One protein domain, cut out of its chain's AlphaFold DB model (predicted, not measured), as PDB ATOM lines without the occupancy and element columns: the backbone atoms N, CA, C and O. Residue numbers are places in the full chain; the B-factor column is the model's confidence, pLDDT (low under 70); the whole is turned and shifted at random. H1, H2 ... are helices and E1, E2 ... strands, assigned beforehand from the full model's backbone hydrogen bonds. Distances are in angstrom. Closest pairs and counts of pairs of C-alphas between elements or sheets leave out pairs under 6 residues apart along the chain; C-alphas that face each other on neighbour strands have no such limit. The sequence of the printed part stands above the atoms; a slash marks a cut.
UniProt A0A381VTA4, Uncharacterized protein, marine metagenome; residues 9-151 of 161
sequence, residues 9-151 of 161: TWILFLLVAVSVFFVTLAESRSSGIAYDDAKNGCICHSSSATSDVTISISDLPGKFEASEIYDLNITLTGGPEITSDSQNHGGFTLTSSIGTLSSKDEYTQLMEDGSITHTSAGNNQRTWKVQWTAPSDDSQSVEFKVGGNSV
ATOM      1  N   THR A   9      18.744  19.567  -6.249       59.38
ATOM      2  CA  THR A   9      19.570  18.449  -6.723       59.38
ATOM      3  C   THR A   9      19.738  17.346  -5.679       59.38
ATOM      4  O   THR A   9      19.764  16.176  -6.040       59.38
ATOM      5  N   TRP A  10      19.778  17.684  -4.388       63.62
ATOM      6  CA  TRP A  10      19.852  16.711  -3.296       63.62
ATOM      7  C   TRP A  10      18.513  16.009  -3.069       63.62
ATOM      8  O   TRP A  10      18.499  14.822  -2.772       63.62
ATOM      9  N   ILE A  11      17.393  16.709  -3.278       65.75
ATOM     10  CA  ILE A  11      16.051  16.104  -3.234       65.75
ATOM     11  C   ILE A  11      15.891  15.089  -4.375       65.75
ATOM     12  O   ILE A  11      15.355  14.006  -4.161       65.75
ATOM     13  N   LEU A  12      16.406  15.407  -5.570       60.94
ATOM     14  CA  LEU A  12      16.376  14.501  -6.721       60.94
ATOM     15  C   LEU A  12      17.250  13.257  -6.495       60.94
ATOM     16  O   LEU A  12      16.810  12.145  -6.764       60.94
ATOM     17  N   PHE A  13      18.456  13.431  -5.942       63.59
ATOM     18  CA  PHE A  13      19.332  12.315  -5.572       63.59
ATOM     19  C   PHE A  13      18.709  11.418  -4.498       63.59
ATOM     20  O   PHE A  13      18.806  10.199  -4.597       63.59
ATOM     21  N   LEU A  14      18.035  12.001  -3.502       64.06
ATOM     22  CA  LEU A  14      17.356  11.246  -2.452       64.06
ATOM     23  C   LEU A  14      16.141  10.475  -2.999       64.06
ATOM     24  O   LEU A  14      15.937   9.330  -2.623       64.06
ATOM     25  N   LEU A  15      15.369  11.064  -3.921       60.59
ATOM     26  CA  LEU A  15      14.240  10.392  -4.579       60.59
ATOM     27  C   LEU A  15      14.692   9.231  -5.474       60.59
ATOM     28  O   LEU A  15      14.083   8.166  -5.430       60.59
ATOM     29  N   VAL A  16      15.779   9.404  -6.233       61.69
ATOM     30  CA  VAL A  16      16.366   8.317  -7.030       61.69
ATOM     31  C   VAL A  16      16.927   7.229  -6.109       61.69
ATOM     32  O   VAL A  16      16.618   6.063  -6.313       61.69
ATOM     33  N   ALA A  17      17.654   7.583  -5.045       60.09
ATOM     34  CA  ALA A  17      18.203   6.617  -4.090       60.09
ATOM     35  C   ALA A  17      17.118   5.828  -3.330       60.09
ATOM     36  O   ALA A  17      17.283   4.633  -3.103       60.09
ATOM     37  N   VAL A  18      15.992   6.462  -2.983       58.44
ATOM     38  CA  VAL A  18      14.835   5.793  -2.358       58.44
ATOM     39  C   VAL A  18      14.083   4.904  -3.361       58.44
ATOM     40  O   VAL A  18      13.514   3.891  -2.964       58.44
ATOM     41  N   SER A  19      14.123   5.217  -4.663       56.62
ATOM     42  CA  SER A  19      13.482   4.394  -5.704       56.62
ATOM     43  C   SER A  19      14.198   3.068  -6.002       56.62
ATOM     44  O   SER A  19      13.561   2.147  -6.504       56.62
ATOM     45  N   VAL A  20      15.483   2.920  -5.644       56.03
ATOM     46  CA  VAL A  20      16.272   1.695  -5.920       56.03
ATOM     47  C   VAL A  20      16.065   0.585  -4.874       56.03
ATOM     48  O   VAL A  20      16.661  -0.479  -4.986       56.03
ATOM     49  N   PHE A  21      15.220   0.794  -3.857       52.66
ATOM     50  CA  PHE A  21      15.014  -0.165  -2.758       52.66
ATOM     51  C   PHE A  21      13.758  -1.045  -2.880       52.66
ATOM     52  O   PHE A  21      13.458  -1.803  -1.963       52.66
ATOM     53  N   PHE A  22      13.049  -0.996  -4.012       49.56
ATOM     54  CA  PHE A  22      11.883  -1.854  -4.284       49.56
ATOM     55  C   PHE A  22      12.119  -2.825  -5.443       49.56
ATOM     56  O   PHE A  22      11.213  -3.100  -6.226       49.56
ATOM     57  N   VAL A  23      13.335  -3.348  -5.576       51.28
ATOM     58  CA  VAL A  23      13.551  -4.536  -6.406       51.28
ATOM     59  C   VAL A  23      13.217  -5.755  -5.558       51.28
ATOM     60  O   VAL A  23      13.946  -6.100  -4.630       51.28
ATOM     61  N   THR A  24      12.078  -6.380  -5.847       48.62
ATOM     62  CA  THR A  24      11.792  -7.738  -5.386       48.62
ATOM     63  C   THR A  24      12.809  -8.656  -6.047       48.62
ATOM     64  O   THR A  24      12.777  -8.834  -7.265       48.62
ATOM     65  N   LEU A  25      13.751  -9.183  -5.267       46.84
ATOM     66  CA  LEU A  25      14.672 -10.201  -5.755       46.84
ATOM     67  C   LEU A  25      13.859 -11.472  -6.002       46.84
ATOM     68  O   LEU A  25      13.217 -11.983  -5.085       46.84
ATOM     69  N   ALA A  26      13.843 -11.930  -7.248       49.91
ATOM     70  CA  ALA A  26      13.268 -13.211  -7.608       49.91
ATOM     71  C   ALA A  26      14.370 -14.270  -7.486       49.91
ATOM     72  O   ALA A  26      15.429 -14.135  -8.094       49.91
ATOM     73  N   GLU A  27      14.148 -15.290  -6.658       52.88
ATOM     74  CA  GLU A  27      15.069 -16.418  -6.511       52.88
ATOM     75  C   GLU A  27      14.473 -17.637  -7.217       52.88
ATOM     76  O   GLU A  27      13.307 -17.983  -6.996       52.88
ATOM     77  N   SER A  28      15.265 -18.303  -8.059       58.31
ATOM     78  CA  SER A  28      14.908 -19.630  -8.550       58.31
ATOM     79  C   SER A  28      14.990 -20.608  -7.376       58.31
ATOM     80  O   SER A  28      16.001 -20.707  -6.677       58.31
ATOM     81  N   ARG A  29      13.889 -21.311  -7.088       75.50
ATOM     82  CA  ARG A  29      13.863 -22.309  -6.013       75.50
ATOM     83  C   ARG A  29      14.019 -23.693  -6.600       75.50
ATOM     84  O   ARG A  29      13.039 -24.352  -6.941       75.50
ATOM     85  N   SER A  30      15.266 -24.154  -6.645       84.25
ATOM     86  CA  SER A  30      15.612 -25.512  -7.077       84.25
ATOM     87  C   SER A  30      14.883 -26.596  -6.276       84.25
ATOM     88  O   SER A  30      14.745 -27.715  -6.749       84.25
ATOM     89  N   SER A  31      14.384 -26.285  -5.076       89.69
ATOM     90  CA  SER A  31      13.602 -27.182  -4.225       89.69
ATOM     91  C   SER A  31      12.094 -26.901  -4.230       89.69
ATOM     92  O   SER A  31      11.418 -27.300  -3.292       89.69
ATOM     93  N   GLY A  32      11.545 -26.196  -5.217       90.12
ATOM     94  CA  GLY A  32      10.099 -25.952  -5.309       90.12
ATOM     95  C   GLY A  32       9.589 -24.748  -4.529       90.12
ATOM     96  O   GLY A  32      10.310 -24.122  -3.750       90.12
ATOM     97  N   ILE A  33       8.327 -24.410  -4.790       90.44
ATOM     98  CA  ILE A  33       7.659 -23.222  -4.255       90.44
ATOM     99  C   ILE A  33       6.206 -23.538  -3.884       90.44
ATOM    100  O   ILE A  33       5.521 -24.303  -4.566       90.44
ATOM    101  N   ALA A  34       5.754 -22.967  -2.768       93.38
ATOM    102  CA  ALA A  34       4.371 -23.068  -2.329       93.38
ATOM    103  C   ALA A  34       3.448 -22.343  -3.323       93.38
ATOM    104  O   ALA A  34       3.849 -21.356  -3.947       93.38
ATOM    105  N   TYR A  35       2.212 -22.817  -3.485       91.75
ATOM    106  CA  TYR A  35       1.269 -22.205  -4.423       91.75
ATOM    107  C   TYR A  35       1.018 -20.741  -4.071       91.75
ATOM    108  O   TYR A  35       0.995 -19.888  -4.956       91.75
ATOM    109  N   ASP A  36       0.876 -20.432  -2.782       90.31
ATOM    110  CA  ASP A  36       0.598 -19.067  -2.342       90.31
ATOM    111  C   ASP A  36       1.704 -18.062  -2.694       90.31
ATOM    112  O   ASP A  36       1.398 -16.893  -2.947       90.31
ATOM    113  N   ASP A  37       2.951 -18.526  -2.779       86.44
ATOM    114  CA  ASP A  37       4.111 -17.726  -3.177       86.44
ATOM    115  C   ASP A  37       4.243 -17.609  -4.708       86.44
ATOM    116  O   ASP A  37       4.822 -16.650  -5.215       86.44
ATOM    117  N   ALA A  38       3.675 -18.559  -5.459       83.06
ATOM    118  CA  ALA A  38       3.755 -18.637  -6.921       83.06
ATOM    119  C   ALA A  38       2.465 -18.218  -7.653       83.06
ATOM    120  O   ALA A  38       2.433 -18.171  -8.885       83.06
ATOM    121  N   LYS A  39       1.382 -17.895  -6.935       75.44
ATOM    122  CA  LYS A  39       0.051 -17.606  -7.512       75.44
ATOM    123  C   LYS A  39       0.015 -16.422  -8.481       75.44
ATOM    124  O   LYS A  39      -0.883 -16.338  -9.315       75.44
ATOM    125  N   ASN A  40       0.976 -15.507  -8.374       71.12
ATOM    126  CA  ASN A  40       1.138 -14.363  -9.272       71.12
ATOM    127  C   ASN A  40       2.025 -14.678 -10.492       71.12
ATOM    128  O   ASN A  40       2.360 -13.773 -11.253       71.12
ATOM    129  N   GLY A  41       2.363 -15.953 -10.683       63.25
ATOM    130  CA  GLY A  41       3.288 -16.455 -11.687       63.25
ATOM    131  C   GLY A  41       4.607 -16.894 -11.055       63.25
ATOM    132  O   GLY A  41       5.062 -16.330 -10.060       63.25
ATOM    133  N   CYS A  42       5.255 -17.879 -11.672       63.22
ATOM    134  CA  CYS A  42       6.646 -18.233 -11.394       63.22
ATOM    135  C   CYS A  42       7.571 -17.224 -12.096       63.22
ATOM    136  O   CYS A  42       8.295 -17.566 -13.022       63.22
ATOM    137  N   ILE A  43       7.491 -15.951 -11.706       57.97
ATOM    138  CA  ILE A  43       8.041 -14.804 -12.457       57.97
ATOM    139  C   ILE A  43       9.566 -14.634 -12.328       57.97
ATOM    140  O   ILE A  43      10.096 -13.553 -12.575       57.97
ATOM    141  N   CYS A  44      10.290 -15.675 -11.917       54.44
ATOM    142  CA  CYS A  44      11.717 -15.557 -11.626       54.44
ATOM    143  C   CYS A  44      12.612 -15.519 -12.877       54.44
ATOM    144  O   CYS A  44      13.755 -15.095 -12.749       54.44
ATOM    145  N   HIS A  45      12.111 -15.922 -14.054       58.09
ATOM    146  CA  HIS A  45      12.949 -16.210 -15.232       58.09
ATOM    147  C   HIS A  45      12.534 -15.463 -16.510       58.09
ATOM    148  O   HIS A  45      13.382 -14.902 -17.195       58.09
ATOM    149  N   SER A  46      11.230 -15.314 -16.762       55.00
ATOM    150  CA  SER A  46      10.699 -14.394 -17.768       55.00
ATOM    151  C   SER A  46       9.476 -13.663 -17.213       55.00
ATOM    152  O   SER A  46       8.671 -14.199 -16.448       55.00
ATOM    153  N   SER A  47       9.338 -12.381 -17.554       50.84
ATOM    154  CA  SER A  47       8.249 -11.538 -17.036       50.84
ATOM    155  C   SER A  47       6.874 -11.879 -17.631       50.84
ATOM    156  O   SER A  47       5.886 -11.196 -17.353       50.84
ATOM    157  N   SER A  48       6.785 -12.895 -18.495       55.00
ATOM    158  CA  SER A  48       5.568 -13.252 -19.218       55.00
ATOM    159  C   SER A  48       5.563 -14.729 -19.584       55.00
ATOM    160  O   SER A  48       6.499 -15.219 -20.203       55.00
ATOM    161  N   ALA A  49       4.463 -15.413 -19.261       61.47
ATOM    162  CA  ALA A  49       4.207 -16.755 -19.762       61.47
ATOM    163  C   ALA A  49       4.328 -16.765 -21.292       61.47
ATOM    164  O   ALA A  49       3.643 -16.000 -21.980       61.47
ATOM    165  N   THR A  50       5.196 -17.618 -21.824       66.44
ATOM    166  CA  THR A  50       5.261 -17.845 -23.264       66.44
ATOM    167  C   THR A  50       4.077 -18.724 -23.665       66.44
ATOM    168  O   THR A  50       3.660 -19.616 -22.924       66.44
ATOM    169  N   SER A  51       3.494 -18.477 -24.841       68.12
ATOM    170  CA  SER A  51       2.381 -19.290 -25.365       68.12
ATOM    171  C   SER A  51       2.754 -20.753 -25.596       68.12
ATOM    172  O   SER A  51       1.878 -21.590 -25.799       68.12
ATOM    173  N   ASP A  52       4.051 -21.037 -25.596       82.94
ATOM    174  CA  ASP A  52       4.603 -22.320 -25.983       82.94
ATOM    175  C   ASP A  52       4.727 -23.255 -24.779       82.94
ATOM    176  O   ASP A  52       4.884 -24.453 -24.975       82.94
ATOM    177  N   VAL A  53       4.599 -22.748 -23.548       86.31
ATOM    178  CA  VAL A  53       4.621 -23.563 -22.329       86.31
ATOM    179  C   VAL A  53       3.200 -23.895 -21.896       86.31
ATOM    180  O   VAL A  53       2.371 -23.018 -21.664       86.31
ATOM    181  N   THR A  54       2.907 -25.185 -21.751       91.12
ATOM    182  CA  THR A  54       1.611 -25.667 -21.261       91.12
ATOM    183  C   THR A  54       1.813 -26.599 -20.081       91.12
ATOM    184  O   THR A  54       2.609 -27.532 -20.156       91.12
ATOM    185  N   ILE A  55       1.049 -26.391 -19.006       92.94
ATOM    186  CA  ILE A  55       0.943 -27.345 -17.903       92.94
ATOM    187  C   ILE A  55      -0.441 -27.990 -17.874       92.94
ATOM    188  O   ILE A  55      -1.457 -27.340 -18.118       92.94
ATOM    189  N   SER A  56      -0.479 -29.288 -17.591       95.44
ATOM    190  CA  SER A  56      -1.698 -30.094 -17.593       95.44
ATOM    191  C   SER A  56      -1.715 -31.090 -16.438       95.44
ATOM    192  O   SER A  56      -0.667 -31.531 -15.969       95.44
ATOM    193  N   ILE A  57      -2.925 -31.439 -15.998       97.44
ATOM    194  CA  ILE A  57      -3.193 -32.502 -15.028       97.44
ATOM    195  C   ILE A  57      -3.918 -33.616 -15.782       97.44
ATOM    196  O   ILE A  57      -4.978 -33.364 -16.358       97.44
ATOM    197  N   SER A  58      -3.369 -34.828 -15.792       97.25
ATOM    198  CA  SER A  58      -4.060 -36.020 -16.296       97.25
ATOM    199  C   SER A  58      -4.513 -36.923 -15.155       97.25
ATOM    200  O   SER A  58      -4.095 -36.759 -14.008       97.25
ATOM    201  N   ASP A  59      -5.398 -37.865 -15.492       95.94
ATOM    202  CA  ASP A  59      -5.951 -38.872 -14.574       95.94
ATOM    203  C   ASP A  59      -6.825 -38.291 -13.446       95.94
ATOM    204  O   ASP A  59      -7.267 -39.001 -12.545       95.94
ATOM    205  N   LEU A  60      -7.159 -36.999 -13.549       91.88
ATOM    206  CA  LEU A  60      -8.136 -36.349 -12.691       91.88
ATOM    207  C   LEU A  60      -9.548 -36.869 -13.019       91.88
ATOM    208  O   LEU A  60      -9.974 -36.805 -14.179       91.88
ATOM    209  N   PRO A  61     -10.307 -37.370 -12.032       91.88
ATOM    210  CA  PRO A  61     -11.618 -37.936 -12.291       91.88
ATOM    211  C   PRO A  61     -12.649 -36.832 -12.574       91.88
ATOM    212  O   PRO A  61     -12.670 -35.791 -11.922       91.88
ATOM    213  N   GLY A  62     -13.570 -37.072 -13.513       91.81
ATOM    214  CA  GLY A  62     -14.683 -36.143 -13.770       91.81
ATOM    215  C   GLY A  62     -15.695 -36.057 -12.615       91.81
ATOM    216  O   GLY A  62     -16.433 -35.079 -12.511       91.81
ATOM    217  N   LYS A  63     -15.733 -37.083 -11.758       94.75
ATOM    218  CA  LYS A  63     -16.443 -37.147 -10.474       94.75
ATOM    219  C   LYS A  63     -15.618 -37.999  -9.524       94.75
ATOM    220  O   LYS A  63     -15.130 -39.041  -9.953       94.75
ATOM    221  N   PHE A  64     -15.484 -37.573  -8.277       96.88
ATOM    222  CA  PHE A  64     -14.767 -38.337  -7.265       96.88
ATOM    223  C   PHE A  64     -15.738 -39.070  -6.337       96.88
ATOM    224  O   PHE A  64     -16.871 -38.632  -6.167       96.88
ATOM    225  N   GLU A  65     -15.278 -40.168  -5.748       97.81
ATOM    226  CA  GLU A  65     -15.961 -40.890  -4.674       97.81
ATOM    227  C   GLU A  65     -15.391 -40.432  -3.324       97.81
ATOM    228  O   GLU A  65     -14.207 -40.086  -3.218       97.81
ATOM    229  N   ALA A  66     -16.224 -40.415  -2.285       97.88
ATOM    230  CA  ALA A  66     -15.816 -39.933  -0.971       97.88
ATOM    231  C   ALA A  66     -14.592 -40.691  -0.422       97.88
ATOM    232  O   ALA A  66     -14.601 -41.914  -0.297       97.88
ATOM    233  N   SER A  67     -13.569 -39.947   0.010       97.94
ATOM    234  CA  SER A  67     -12.306 -40.468   0.576       97.94
ATOM    235  C   SER A  67     -11.456 -41.349  -0.354       97.94
ATOM    236  O   SER A  67     -10.497 -41.964   0.117       97.94
ATOM    237  N   GLU A  68     -11.767 -41.414  -1.649       98.38
ATOM    238  CA  GLU A  68     -10.969 -42.169  -2.621       98.38
ATOM    239  C   GLU A  68      -9.634 -41.464  -2.920       98.38
ATOM    240  O   GLU A  68      -9.534 -40.232  -2.880       98.38
ATOM    241  N   ILE A  69      -8.596 -42.250  -3.224       98.38
ATOM    242  CA  ILE A  69      -7.263 -41.746  -3.570       98.38
ATOM    243  C   ILE A  69      -7.068 -41.832  -5.081       98.38
ATOM    244  O   ILE A  69      -7.117 -42.911  -5.667       98.38
ATOM    245  N   TYR A  70      -6.766 -40.694  -5.698       98.25
ATOM    246  CA  TYR A  70      -6.482 -40.587  -7.122       98.25
ATOM    247  C   TYR A  70      -5.001 -40.317  -7.355       98.25
ATOM    248  O   TYR A  70      -4.415 -39.408  -6.765       98.25
ATOM    249  N   ASP A  71      -4.409 -41.103  -8.249       98.31
ATOM    250  CA  ASP A  71      -3.074 -40.857  -8.773       98.31
ATOM    251  C   ASP A  71      -3.167 -39.884  -9.949       98.31
ATOM    252  O   ASP A  71      -3.820 -40.177 -10.947       98.31
ATOM    253  N   LEU A  72      -2.495 -38.744  -9.839       98.12
ATOM    254  CA  LEU A  72      -2.492 -37.676 -10.830       98.12
ATOM    255  C   LEU A  72      -1.108 -37.560 -11.466       98.12
ATOM    256  O   LEU A  72      -0.087 -37.724 -10.788       98.12
ATOM    257  N   ASN A  73      -1.066 -37.208 -12.752       98.12
ATOM    258  CA  ASN A  73       0.175 -36.800 -13.405       98.12
ATOM    259  C   ASN A  73       0.109 -35.320 -13.781       98.12
ATOM    260  O   ASN A  73      -0.826 -34.872 -14.443       98.12
ATOM    261  N   ILE A  74       1.136 -34.575 -13.388       98.12
ATOM    262  CA  ILE A  74       1.327 -33.178 -13.764       98.12
ATOM    263  C   ILE A  74       2.356 -33.147 -14.878       98.12
ATOM    264  O   ILE A  74       3.460 -33.639 -14.677       98.12
ATOM    265  N   THR A  75       2.005 -32.614 -16.045       97.62
ATOM    266  CA  THR A  75       2.891 -32.612 -17.217       97.62
ATOM    267  C   THR A  75       3.055 -31.216 -17.782       97.62
ATOM    268  O   THR A  75       2.068 -30.538 -18.074       97.62
ATOM    269  N   LEU A  76       4.314 -30.833 -17.969       93.94
ATOM    270  CA  LEU A  76       4.755 -29.607 -18.607       93.94
ATOM    271  C   LEU A  76       5.253 -29.909 -20.028       93.94
ATOM    272  O   LEU A  76       6.079 -30.799 -20.231       93.94
ATOM    273  N   THR A  77       4.770 -29.169 -21.020       93.12
ATOM    274  CA  THR A  77       5.191 -29.290 -22.422       93.12
ATOM    275  C   THR A  77       5.612 -27.946 -23.002       93.12
ATOM    276  O   THR A  77       5.214 -26.895 -22.505       93.12
ATOM    277  N   GLY A  78       6.432 -28.015 -24.058       90.00
ATOM    278  CA  GLY A  78       7.047 -26.863 -24.719       90.00
ATOM    279  C   GLY A  78       8.069 -26.134 -23.847       90.00
ATOM    280  O   GLY A  78       8.618 -26.741 -22.925       90.00
ATOM    281  N   GLY A  79       8.374 -24.880 -24.179       86.69
ATOM    282  CA  GLY A  79       9.514 -24.159 -23.604       86.69
ATOM    283  C   GLY A  79      10.866 -24.608 -24.182       86.69
ATOM    284  O   GLY A  79      10.899 -25.199 -25.266       86.69
ATOM    285  N   PRO A  80      11.980 -24.353 -23.474       85.94
ATOM    286  CA  PRO A  80      13.329 -24.587 -23.988       85.94
ATOM    287  C   PRO A  80      13.596 -26.059 -24.311       85.94
ATOM    288  O   PRO A  80      13.044 -26.963 -23.668       85.94
ATOM    289  N   GLU A  81      14.447 -26.308 -25.306       85.62
ATOM    290  CA  GLU A  81      14.855 -27.662 -25.683       85.62
ATOM    291  C   GLU A  81      15.766 -28.264 -24.604       85.62
ATOM    292  O   GLU A  81      16.713 -27.630 -24.146       85.62
ATOM    293  N   ILE A  82      15.476 -29.501 -24.195       85.12
ATOM    294  CA  ILE A  82      16.297 -30.222 -23.219       85.12
ATOM    295  C   ILE A  82      17.508 -30.802 -23.950       85.12
ATOM    296  O   ILE A  82      17.359 -31.680 -24.803       85.12
ATOM    297  N   THR A  83      18.703 -30.344 -23.588       83.31
ATOM    298  CA  THR A  83      19.969 -30.873 -24.111       83.31
ATOM    299  C   THR A  83      20.663 -31.769 -23.081       83.31
ATOM    300  O   THR A  83      20.230 -31.860 -21.935       83.31
ATOM    301  N   SER A  84      21.754 -32.440 -23.468       81.62
ATOM    302  CA  SER A  84      22.569 -33.234 -22.532       81.62
ATOM    303  C   SER A  84      23.222 -32.404 -21.428       81.62
ATOM    304  O   SER A  84      23.603 -32.966 -20.404       81.62
ATOM    305  N   ASP A  85      23.360 -31.099 -21.653       80.44
ATOM    306  CA  ASP A  85      24.053 -30.179 -20.754       80.44
ATOM    307  C   ASP A  85      23.056 -29.417 -19.857       80.44
ATOM    308  O   ASP A  85      23.460 -28.804 -18.873       80.44
ATOM    309  N   SER A  86      21.756 -29.497 -20.167       79.44
ATOM    310  CA  SER A  86      20.674 -28.843 -19.427       79.44
ATOM    311  C   SER A  86      20.376 -29.568 -18.109       79.44
ATOM    312  O   SER A  86      19.974 -30.737 -18.108       79.44
ATOM    313  N   GLN A  87      20.484 -28.856 -16.987       83.69
ATOM    314  CA  GLN A  87      20.077 -29.318 -15.653       83.69
ATOM    315  C   GLN A  87      18.858 -28.544 -15.171       83.69
ATOM    316  O   GLN A  87      18.794 -27.351 -15.376       83.69
ATOM    317  N   ASN A  88      17.933 -29.164 -14.443       87.19
ATOM    318  CA  ASN A  88      16.655 -28.558 -14.061       87.19
ATOM    319  C   ASN A  88      15.834 -28.220 -15.327       87.19
ATOM    320  O   ASN A  88      16.109 -27.266 -16.036       87.19
ATOM    321  N   HIS A  89      14.832 -29.027 -15.668       90.38
ATOM    322  CA  HIS A  89      14.039 -28.892 -16.901       90.38
ATOM    323  C   HIS A  89      12.696 -28.202 -16.684       90.38
ATOM    324  O   HIS A  89      12.014 -27.861 -17.658       90.38
ATOM    325  N   GLY A  90      12.295 -28.029 -15.426       90.12
ATOM    326  CA  GLY A  90      11.102 -27.292 -15.062       90.12
ATOM    327  C   GLY A  90      10.649 -27.545 -13.634       90.12
ATOM    328  O   GLY A  90      11.289 -28.259 -12.865       90.12
ATOM    329  N   GLY A  91       9.500 -26.967 -13.308       91.94
ATOM    330  CA  GLY A  91       8.826 -27.147 -12.037       91.94
ATOM    331  C   GLY A  91       7.342 -26.868 -12.102       91.94
ATOM    332  O   GLY A  91       6.819 -26.362 -13.095       91.94
ATOM    333  N   PHE A  92       6.661 -27.229 -11.020       94.06
ATOM    334  CA  PHE A  92       5.232 -27.026 -10.871       94.06
ATOM    335  C   PHE A  92       4.879 -26.742  -9.418       94.06
ATOM    336  O   PHE A  92       5.606 -27.130  -8.508       94.06
ATOM    337  N   THR A  93       3.716 -26.141  -9.220       95.56
ATOM    338  CA  THR A  93       3.018 -26.131  -7.939       95.56
ATOM    339  C   THR A  93       1.543 -26.416  -8.187       95.56
ATOM    340  O   THR A  93       0.977 -25.964  -9.185       95.56
ATOM    341  N   LEU A  94       0.922 -27.205  -7.317       97.12
ATOM    342  CA  LEU A  94      -0.477 -27.604  -7.408       97.12
ATOM    343  C   LEU A  94      -1.152 -27.416  -6.052       97.12
ATOM    344  O   LEU A  94      -0.646 -27.882  -5.035       97.12
ATOM    345  N   THR A  95      -2.338 -26.815  -6.055       97.75
ATOM    346  CA  THR A  95      -3.232 -26.768  -4.895       97.75
ATOM    347  C   THR A  95      -4.625 -27.282  -5.255       97.75
ATOM    348  O   THR A  95      -5.042 -27.228  -6.417       97.75
ATOM    349  N   SER A  96      -5.346 -27.769  -4.248       98.06
ATOM    350  CA  SER A  96      -6.745 -28.189  -4.324       98.06
ATOM    351  C   SER A  96      -7.561 -27.448  -3.270       98.06
ATOM    352  O   SER A  96      -7.138 -27.365  -2.119       98.06
ATOM    353  N   SER A  97      -8.750 -26.956  -3.621       97.69
ATOM    354  CA  SER A  97      -9.610 -26.218  -2.682       97.69
ATOM    355  C   SER A  97     -10.082 -27.059  -1.490       97.69
ATOM    356  O   SER A  97     -10.315 -26.509  -0.416       97.69
ATOM    357  N   ILE A  98     -10.255 -28.371  -1.690       97.69
ATOM    358  CA  ILE A  98     -10.614 -29.373  -0.677       97.69
ATOM    359  C   ILE A  98      -9.959 -30.724  -1.021       97.69
ATOM    360  O   ILE A  98      -9.487 -30.933  -2.142       97.69
ATOM    361  N   GLY A  99      -9.966 -31.656  -0.066       97.56
ATOM    362  CA  GLY A  99      -9.163 -32.879  -0.140       97.56
ATOM    363  C   GLY A  99      -7.712 -32.615   0.268       97.56
ATOM    364  O   GLY A  99      -7.368 -31.503   0.672       97.56
ATOM    365  N   THR A 100      -6.864 -33.639   0.205       98.38
ATOM    366  CA  THR A 100      -5.456 -33.525   0.615       98.38
ATOM    367  C   THR A 100      -4.521 -34.068  -0.448       98.38
ATOM    368  O   THR A 100      -4.727 -35.167  -0.961       98.38
ATOM    369  N   LEU A 101      -3.473 -33.306  -0.750       98.69
ATOM    370  CA  LEU A 101      -2.404 -33.713  -1.655       98.69
ATOM    371  C   LEU A 101      -1.319 -34.471  -0.887       98.69
ATOM    372  O   LEU A 101      -1.050 -34.188   0.281       98.69
ATOM    373  N   SER A 102      -0.674 -35.423  -1.550       98.50
ATOM    374  CA  SER A 102       0.484 -36.132  -1.018       98.50
ATOM    375  C   SER A 102       1.452 -36.528  -2.124       98.50
ATOM    376  O   SER A 102       1.078 -36.740  -3.280       98.50
ATOM    377  N   SER A 103       2.724 -36.621  -1.747       97.88
ATOM    378  CA  SER A 103       3.776 -37.091  -2.638       97.88
ATOM    379  C   SER A 103       3.657 -38.597  -2.874       97.88
ATOM    380  O   SER A 103       3.327 -39.349  -1.956       97.88
ATOM    381  N   LYS A 104       3.928 -39.022  -4.112       96.25
ATOM    382  CA  LYS A 104       3.954 -40.438  -4.503       96.25
ATOM    383  C   LYS A 104       5.370 -41.024  -4.544       96.25
ATOM    384  O   LYS A 104       5.526 -42.241  -4.454       96.25
ATOM    385  N   ASP A 105       6.383 -40.178  -4.699       97.25
ATOM    386  CA  ASP A 105       7.789 -40.550  -4.868       97.25
ATOM    387  C   ASP A 105       8.733 -39.410  -4.436       97.25
ATOM    388  O   ASP A 105       8.303 -38.320  -4.068       97.25
ATOM    389  N   GLU A 106      10.048 -39.633  -4.471       97.69
ATOM    390  CA  GLU A 106      11.033 -38.621  -4.060       97.69
ATOM    391  C   GLU A 106      11.081 -37.353  -4.937       97.69
ATOM    392  O   GLU A 106      11.807 -36.411  -4.609       97.69
ATOM    393  N   TYR A 107      10.334 -37.297  -6.045       98.19
ATOM    394  CA  TYR A 107      10.353 -36.172  -6.982       98.19
ATOM    395  C   TYR A 107       9.348 -35.077  -6.629       98.19
ATOM    396  O   TYR A 107       9.405 -33.993  -7.210       98.19
ATOM    397  N   THR A 108       8.449 -35.324  -5.672       98.44
ATOM    398  CA  THR A 108       7.455 -34.346  -5.212       98.44
ATOM    399  C   THR A 108       7.441 -34.208  -3.694       98.44
ATOM    400  O   THR A 108       7.821 -35.122  -2.960       98.44
ATOM    401  N   GLN A 109       7.012 -33.047  -3.204       98.12
ATOM    402  CA  GLN A 109       6.941 -32.733  -1.778       98.12
ATOM    403  C   GLN A 109       5.768 -31.808  -1.459       98.12
ATOM    404  O   GLN A 109       5.396 -30.960  -2.273       98.12
ATOM    405  N   LEU A 110       5.210 -31.981  -0.259       98.25
ATOM    406  CA  LEU A 110       4.134 -31.156   0.283       98.25
ATOM    407  C   LEU A 110       4.714 -29.907   0.959       98.25
ATOM    408  O   LEU A 110       5.685 -30.004   1.710       98.25
ATOM    409  N   MET A 111       4.094 -28.759   0.714       96.50
ATOM    410  CA  MET A 111       4.453 -27.466   1.293       96.50
ATOM    411  C   MET A 111       3.563 -27.136   2.497       96.50
ATOM    412  O   MET A 111       2.520 -27.755   2.715       96.50
ATOM    413  N   GLU A 112       3.968 -26.145   3.294       94.62
ATOM    414  CA  GLU A 112       3.248 -25.754   4.517       94.62
ATOM    415  C   GLU A 112       1.824 -25.233   4.249       94.62
ATOM    416  O   GLU A 112       0.946 -25.397   5.093       94.62
ATOM    417  N   ASP A 113       1.574 -24.658   3.067       95.12
ATOM    418  CA  ASP A 113       0.252 -24.187   2.626       95.12
ATOM    419  C   ASP A 113      -0.663 -25.322   2.114       95.12
ATOM    420  O   ASP A 113      -1.786 -25.071   1.678       95.12
ATOM    421  N   GLY A 114      -0.195 -26.575   2.154       97.25
ATOM    422  CA  GLY A 114      -0.916 -27.745   1.652       97.25
ATOM    423  C   GLY A 114      -0.841 -27.937   0.135       97.25
ATOM    424  O   GLY A 114      -1.405 -28.907  -0.376       97.25
ATOM    425  N   SER A 115      -0.139 -27.060  -0.591       97.81
ATOM    426  CA  SER A 115       0.198 -27.286  -1.997       97.81
ATOM    427  C   SER A 115       1.297 -28.338  -2.144       97.81
ATOM    428  O   SER A 115       2.034 -28.636  -1.203       97.81
ATOM    429  N   ILE A 116       1.424 -28.910  -3.337       98.38
ATOM    430  CA  ILE A 116       2.483 -29.862  -3.671       98.38
ATOM    431  C   ILE A 116       3.304 -29.356  -4.859       98.38
ATOM    432  O   ILE A 116       2.762 -28.795  -5.810       98.38
ATOM    433  N   THR A 117       4.617 -29.551  -4.793       97.19
ATOM    434  CA  THR A 117       5.606 -29.069  -5.770       97.19
ATOM    435  C   THR A 117       6.662 -30.148  -6.023       97.19
ATOM    436  O   THR A 117       6.693 -31.179  -5.347       97.19
ATOM    437  N   HIS A 118       7.565 -29.923  -6.977       96.19
ATOM    438  CA  HIS A 118       8.740 -30.776  -7.167       96.19
ATOM    439  C   HIS A 118       9.765 -30.673  -6.021       96.19
ATOM    440  O   HIS A 118       9.839 -29.654  -5.326       96.19
ATOM    441  N   THR A 119      10.613 -31.691  -5.876       96.44
ATOM    442  CA  THR A 119      11.884 -31.630  -5.130       96.44
ATOM    443  C   THR A 119      13.042 -31.201  -6.028       96.44
ATOM    444  O   THR A 119      12.889 -31.104  -7.242       96.44
ATOM    445  N   SER A 120      14.234 -31.012  -5.453       93.81
ATOM    446  CA  SER A 120      15.462 -30.800  -6.237       93.81
ATOM    447  C   SER A 120      15.859 -31.997  -7.095       93.81
ATOM    448  O   SER A 120      16.558 -31.824  -8.080       93.81
ATOM    449  N   ALA A 121      15.423 -33.213  -6.759       94.62
ATOM    450  CA  ALA A 121      15.574 -34.344  -7.673       94.62
ATOM    451  C   ALA A 121      14.541 -34.255  -8.805       94.62
ATOM    452  O   ALA A 121      14.860 -34.494  -9.967       94.62
ATOM    453  N   GLY A 122      13.311 -33.867  -8.460       95.56
ATOM    454  CA  GLY A 122      12.200 -33.750  -9.395       95.56
ATOM    455  C   GLY A 122      12.264 -32.545 -10.326       95.56
ATOM    456  O   GLY A 122      11.415 -32.436 -11.194       95.56
ATOM    457  N   ASN A 123      13.215 -31.627 -10.201       93.06
ATOM    458  CA  ASN A 123      13.310 -30.512 -11.142       93.06
ATOM    459  C   ASN A 123      13.980 -30.912 -12.475       93.06
ATOM    460  O   ASN A 123      13.857 -30.181 -13.447       93.06
ATOM    461  N   ASN A 124      14.619 -32.088 -12.573       92.38
ATOM    462  CA  ASN A 124      15.272 -32.624 -13.785       92.38
ATOM    463  C   ASN A 124      14.313 -33.410 -14.703       92.38
ATOM    464  O   ASN A 124      14.711 -34.343 -15.399       92.38
ATOM    465  N   GLN A 125      13.023 -33.086 -14.654       93.69
ATOM    466  CA  GLN A 125      11.978 -33.733 -15.443       93.69
ATOM    467  C   GLN A 125      10.838 -32.748 -15.711       93.69
ATOM    468  O   GLN A 125      10.798 -31.648 -15.165       93.69
ATOM    469  N   ARG A 126       9.892 -33.158 -16.561       95.00
ATOM    470  CA  ARG A 126       8.699 -32.369 -16.914       95.00
ATOM    471  C   ARG A 126       7.377 -33.079 -16.622       95.00
ATOM    472  O   ARG A 126       6.316 -32.598 -17.008       95.00
ATOM    473  N   THR A 127       7.435 -34.220 -15.942       97.44
ATOM    474  CA  THR A 127       6.250 -34.976 -15.531       97.44
ATOM    475  C   THR A 127       6.400 -35.401 -14.084       97.44
ATOM    476  O   THR A 127       7.413 -35.997 -13.742       97.44
ATOM    477  N   TRP A 128       5.398 -35.151 -13.247       98.38
ATOM    478  CA  TRP A 128       5.416 -35.477 -11.819       98.38
ATOM    479  C   TRP A 128       4.199 -36.288 -11.418       98.38
ATOM    480  O   TRP A 128       3.107 -36.074 -11.942       98.38
ATOM    481  N   LYS A 129       4.389 -37.195 -10.458       98.38
ATOM    482  CA  LYS A 129       3.321 -38.021  -9.901       98.38
ATOM    483  C   LYS A 129       2.898 -37.483  -8.547       98.38
ATOM    484  O   LYS A 129       3.722 -37.288  -7.661       98.38
ATOM    485  N   VAL A 130       1.599 -37.291  -8.394       98.50
ATOM    486  CA  VAL A 130       0.983 -36.743  -7.190       98.50
ATOM    487  C   VAL A 130      -0.183 -37.633  -6.799       98.50
ATOM    488  O   VAL A 130      -0.829 -38.226  -7.658       98.50
ATOM    489  N   GLN A 131      -0.469 -37.722  -5.508       98.50
ATOM    490  CA  GLN A 131      -1.716 -38.292  -5.019       98.50
ATOM    491  C   GLN A 131      -2.628 -37.200  -4.484       98.50
ATOM    492  O   GLN A 131      -2.182 -36.267  -3.816       98.50
ATOM    493  N   TRP A 132      -3.917 -37.335  -4.768       98.69
ATOM    494  CA  TRP A 132      -4.966 -36.521  -4.174       98.69
ATOM    495  C   TRP A 132      -5.994 -37.432  -3.511       98.69
ATOM    496  O   TRP A 132      -6.568 -38.309  -4.152       98.69
ATOM    497  N   THR A 133      -6.213 -37.224  -2.216       98.56
ATOM    498  CA  THR A 133      -7.276 -37.887  -1.458       98.56
ATOM    499  C   THR A 133      -8.503 -36.989  -1.458       98.56
ATOM    500  O   THR A 133      -8.445 -35.851  -0.979       98.56
ATOM    501  N   ALA A 134      -9.607 -37.500  -1.993       98.38
ATOM    502  CA  ALA A 134     -10.875 -36.796  -2.040       98.38
ATOM    503  C   ALA A 134     -11.425 -36.496  -0.632       98.38
ATOM    504  O   ALA A 134     -11.149 -37.231   0.321       98.38
ATOM    505  N   PRO A 135     -12.231 -35.430  -0.462       97.94
ATOM    506  CA  PRO A 135     -12.932 -35.187   0.793       97.94
ATOM    507  C   PRO A 135     -13.943 -36.308   1.090       97.94
ATOM    508  O   PRO A 135     -14.319 -37.093   0.221       97.94
ATOM    509  N   SER A 136     -14.443 -36.355   2.324       97.75
ATOM    510  CA  SER A 136     -15.431 -37.355   2.758       97.75
ATOM    511  C   SER A 136     -16.854 -37.130   2.225       97.75
ATOM    512  O   SER A 136     -17.734 -37.930   2.523       97.75
ATOM    513  N   ASP A 137     -17.103 -36.026   1.521       96.62
ATOM    514  CA  ASP A 137     -18.397 -35.673   0.929       96.62
ATOM    515  C   ASP A 137     -18.197 -35.407  -0.567       96.62
ATOM    516  O   ASP A 137     -17.598 -34.401  -0.959       96.62
ATOM    517  N   ASP A 138     -18.693 -36.342  -1.373       95.31
ATOM    518  CA  ASP A 138     -18.620 -36.386  -2.836       95.31
ATOM    519  C   ASP A 138     -19.722 -35.604  -3.554       95.31
ATOM    520  O   ASP A 138     -19.763 -35.553  -4.785       95.31
ATOM    521  N   SER A 139     -20.569 -34.899  -2.802       95.56
ATOM    522  CA  SER A 139     -21.487 -33.907  -3.367       95.56
ATOM    523  C   SER A 139     -20.822 -32.548  -3.624       95.56
ATOM    524  O   SER A 139     -21.395 -31.692  -4.307       95.56
ATOM    525  N   GLN A 140     -19.613 -32.332  -3.094       95.56
ATOM    526  CA  GLN A 140     -18.873 -31.077  -3.218       95.56
ATOM    527  C   GLN A 140     -18.100 -30.971  -4.538       95.56
ATOM    528  O   GLN A 140     -17.758 -31.959  -5.180       95.56
ATOM    529  N   SER A 141     -17.784 -29.738  -4.940       95.81
ATOM    530  CA  SER A 141     -16.903 -29.457  -6.080       95.81
ATOM    531  C   SER A 141     -15.498 -29.100  -5.603       95.81
ATOM    532  O   SER A 141     -15.339 -28.396  -4.607       95.81
ATOM    533  N   VAL A 142     -14.487 -29.559  -6.339       96.75
ATOM    534  CA  VAL A 142     -13.070 -29.314  -6.044       96.75
ATOM    535  C   VAL A 142     -12.492 -28.452  -7.157       96.75
ATOM    536  O   VAL A 142     -12.648 -28.766  -8.335       96.75
ATOM    537  N   GLU A 143     -11.814 -27.372  -6.789       96.75
ATOM    538  CA  GLU A 143     -11.030 -26.561  -7.712       96.75
ATOM    539  C   GLU A 143      -9.552 -26.929  -7.565       96.75
ATOM    540  O   GLU A 143      -9.009 -26.880  -6.461       96.75
ATOM    541  N   PHE A 144      -8.899 -27.268  -8.677       97.06
ATOM    542  CA  PHE A 144      -7.451 -27.451  -8.737       97.06
ATOM    543  C   PHE A 144      -6.820 -26.255  -9.435       97.06
ATOM    544  O   PHE A 144      -7.284 -25.840 -10.498       97.06
ATOM    545  N   LYS A 145      -5.743 -25.721  -8.861       95.50
ATOM    546  CA  LYS A 145      -4.944 -24.664  -9.489       95.50
ATOM    547  C   LYS A 145      -3.519 -25.146  -9.618       95.50
ATOM    548  O   LYS A 145      -2.914 -25.555  -8.630       95.50
ATOM    549  N   VAL A 146      -3.002 -25.084 -10.837       93.88
ATOM    550  CA  VAL A 146      -1.654 -25.525 -11.171       93.88
ATOM    551  C   VAL A 146      -0.891 -24.387 -11.834       93.88
ATOM    552  O   VAL A 146      -1.426 -23.686 -12.692       93.88
ATOM    553  N   GLY A 147       0.351 -24.201 -11.405       91.31
ATOM    554  CA  GLY A 147       1.343 -23.359 -12.062       91.31
ATOM    555  C   GLY A 147       2.512 -24.220 -12.519       91.31
ATOM    556  O   GLY A 147       2.838 -25.207 -11.861       91.31
ATOM    557  N   GLY A 148       3.128 -23.859 -13.641       89.50
ATOM    558  CA  GLY A 148       4.274 -24.562 -14.210       89.50
ATOM    559  C   GLY A 148       5.305 -23.588 -14.750       89.50
ATOM    560  O   GLY A 148       4.940 -22.500 -15.193       89.50
ATOM    561  N   ASN A 149       6.574 -23.984 -14.711       86.69
ATOM    562  CA  ASN A 149       7.672 -23.244 -15.319       86.69
ATOM    563  C   ASN A 149       8.606 -24.215 -16.040       86.69
ATOM    564  O   ASN A 149       9.009 -25.210 -15.439       86.69
ATOM    565  N   SER A 150       8.944 -23.947 -17.299       88.00
ATOM    566  CA  SER A 150      10.065 -24.605 -17.982       88.00
ATOM    567  C   SER A 150      11.301 -23.734 -17.837       88.00
ATOM    568  O   SER A 150      11.167 -22.533 -17.651       88.00
ATOM    569  N   VAL A 151      12.480 -24.336 -17.909       85.00
ATOM    570  CA  VAL A 151      13.762 -23.618 -17.893       85.00
ATOM    571  C   VAL A 151      14.733 -24.313 -18.848       85.00
ATOM    572  O   VAL A 151      14.530 -25.486 -19.201       85.00
TER     573      VAL A 151
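Overview. This is residues 9 to 151 of the 161 residues of an uncharacterized protein of marine metagenome (UniProt A0A381VTA4). Two four-stranded sheets lie face to face as a sandwich, and a long arm at the first residues, residues 9 to 24 with the helix H1, sticks out from it. The short helix H2 packs on the face of the sheet E5 E6 E3 E8 that is turned away from the other sheet. The printed part has 143 residues, in the order H1 H2 E1 E2 E3 E4 E5 E6 E7 E8; the sheets, E1 - E2 - E7 - E4 and E5 - E6 - E3 - E8, are all antiparallel. The class is mixed, helices and strands, with 60 residues, under half, in named elements. The whole is loose, with a radius of gyration of the C-alphas of 18.6 A, and elongated, spanning 69 by 40 by 27 A.

Arrangement. H1, residues 9 to 19, is apart from H2, residues 35 to 38. E1, residues 54 to 58, and E2, residues 69 to 77, form a hairpin, with N 56 and O 75 2.9 A apart. E2 is antiparallel to E7, residues 127 to 133, with N 72 and O 130 at 2.8 A, and E7 to E4, residues 100 to 103, with N 102 and O 131 at 2.8 A. This sheet is strongly twisted. In the other sheet E5, residues 108 to 110, and E6, residues 116 to 118, form a hairpin, with N 109 and O 117 at 2.9 A. E6 is antiparallel to E3, residues 90 to 96, with N 94 and O 116 at 2.9 A, and E3 to E8, residues 144 to 150, with N 93 and O 147 at 2.9 A. The sheets make a sandwich, two sheets face to face, 7.5 A centre to centre where they face each other, with strands at 27 degrees. Between them, the closest C-alphas of E4 and E5 are those of Ser 103 and Gln 109, 5.5 A apart. H2 is on the sheet E5 E6 E3 E8 at a height of 8.4 A, only just over E3, on which 3 of its C-alphas fall; the closest C-alphas of H2 and E3, Tyr 35 and Thr 93, are 5.6 A apart. In H1 every O i to N i+4 pair is within hydrogen-bond range; H2 is too short for such a pair.

Along the chain. H1 begins at C-alpha 9, (19.570, 18.449, -6.723), and measures 15.4 A from first to last C-alpha. E2 measures 25.8 A, E3 20.8 A and E7 19.7 A. E8 measures 20.0 A and ends at C-alpha 150, (10.065, -24.605, -17.982).

Size, cuts and confidence. The C-alphas farthest apart, those of Thr 9 and Glu 65, are 69.2 A apart. Without residues 9 to 24, which stand free, the body spans 46 by 29 by 27 A. The printed part has no cut. The links H1 to H2, H2 to E1 and E2 to E3 are long. Mean pLDDT of the printed part is 85.7; residues 9 to 28 and 41 to 51 are under 70.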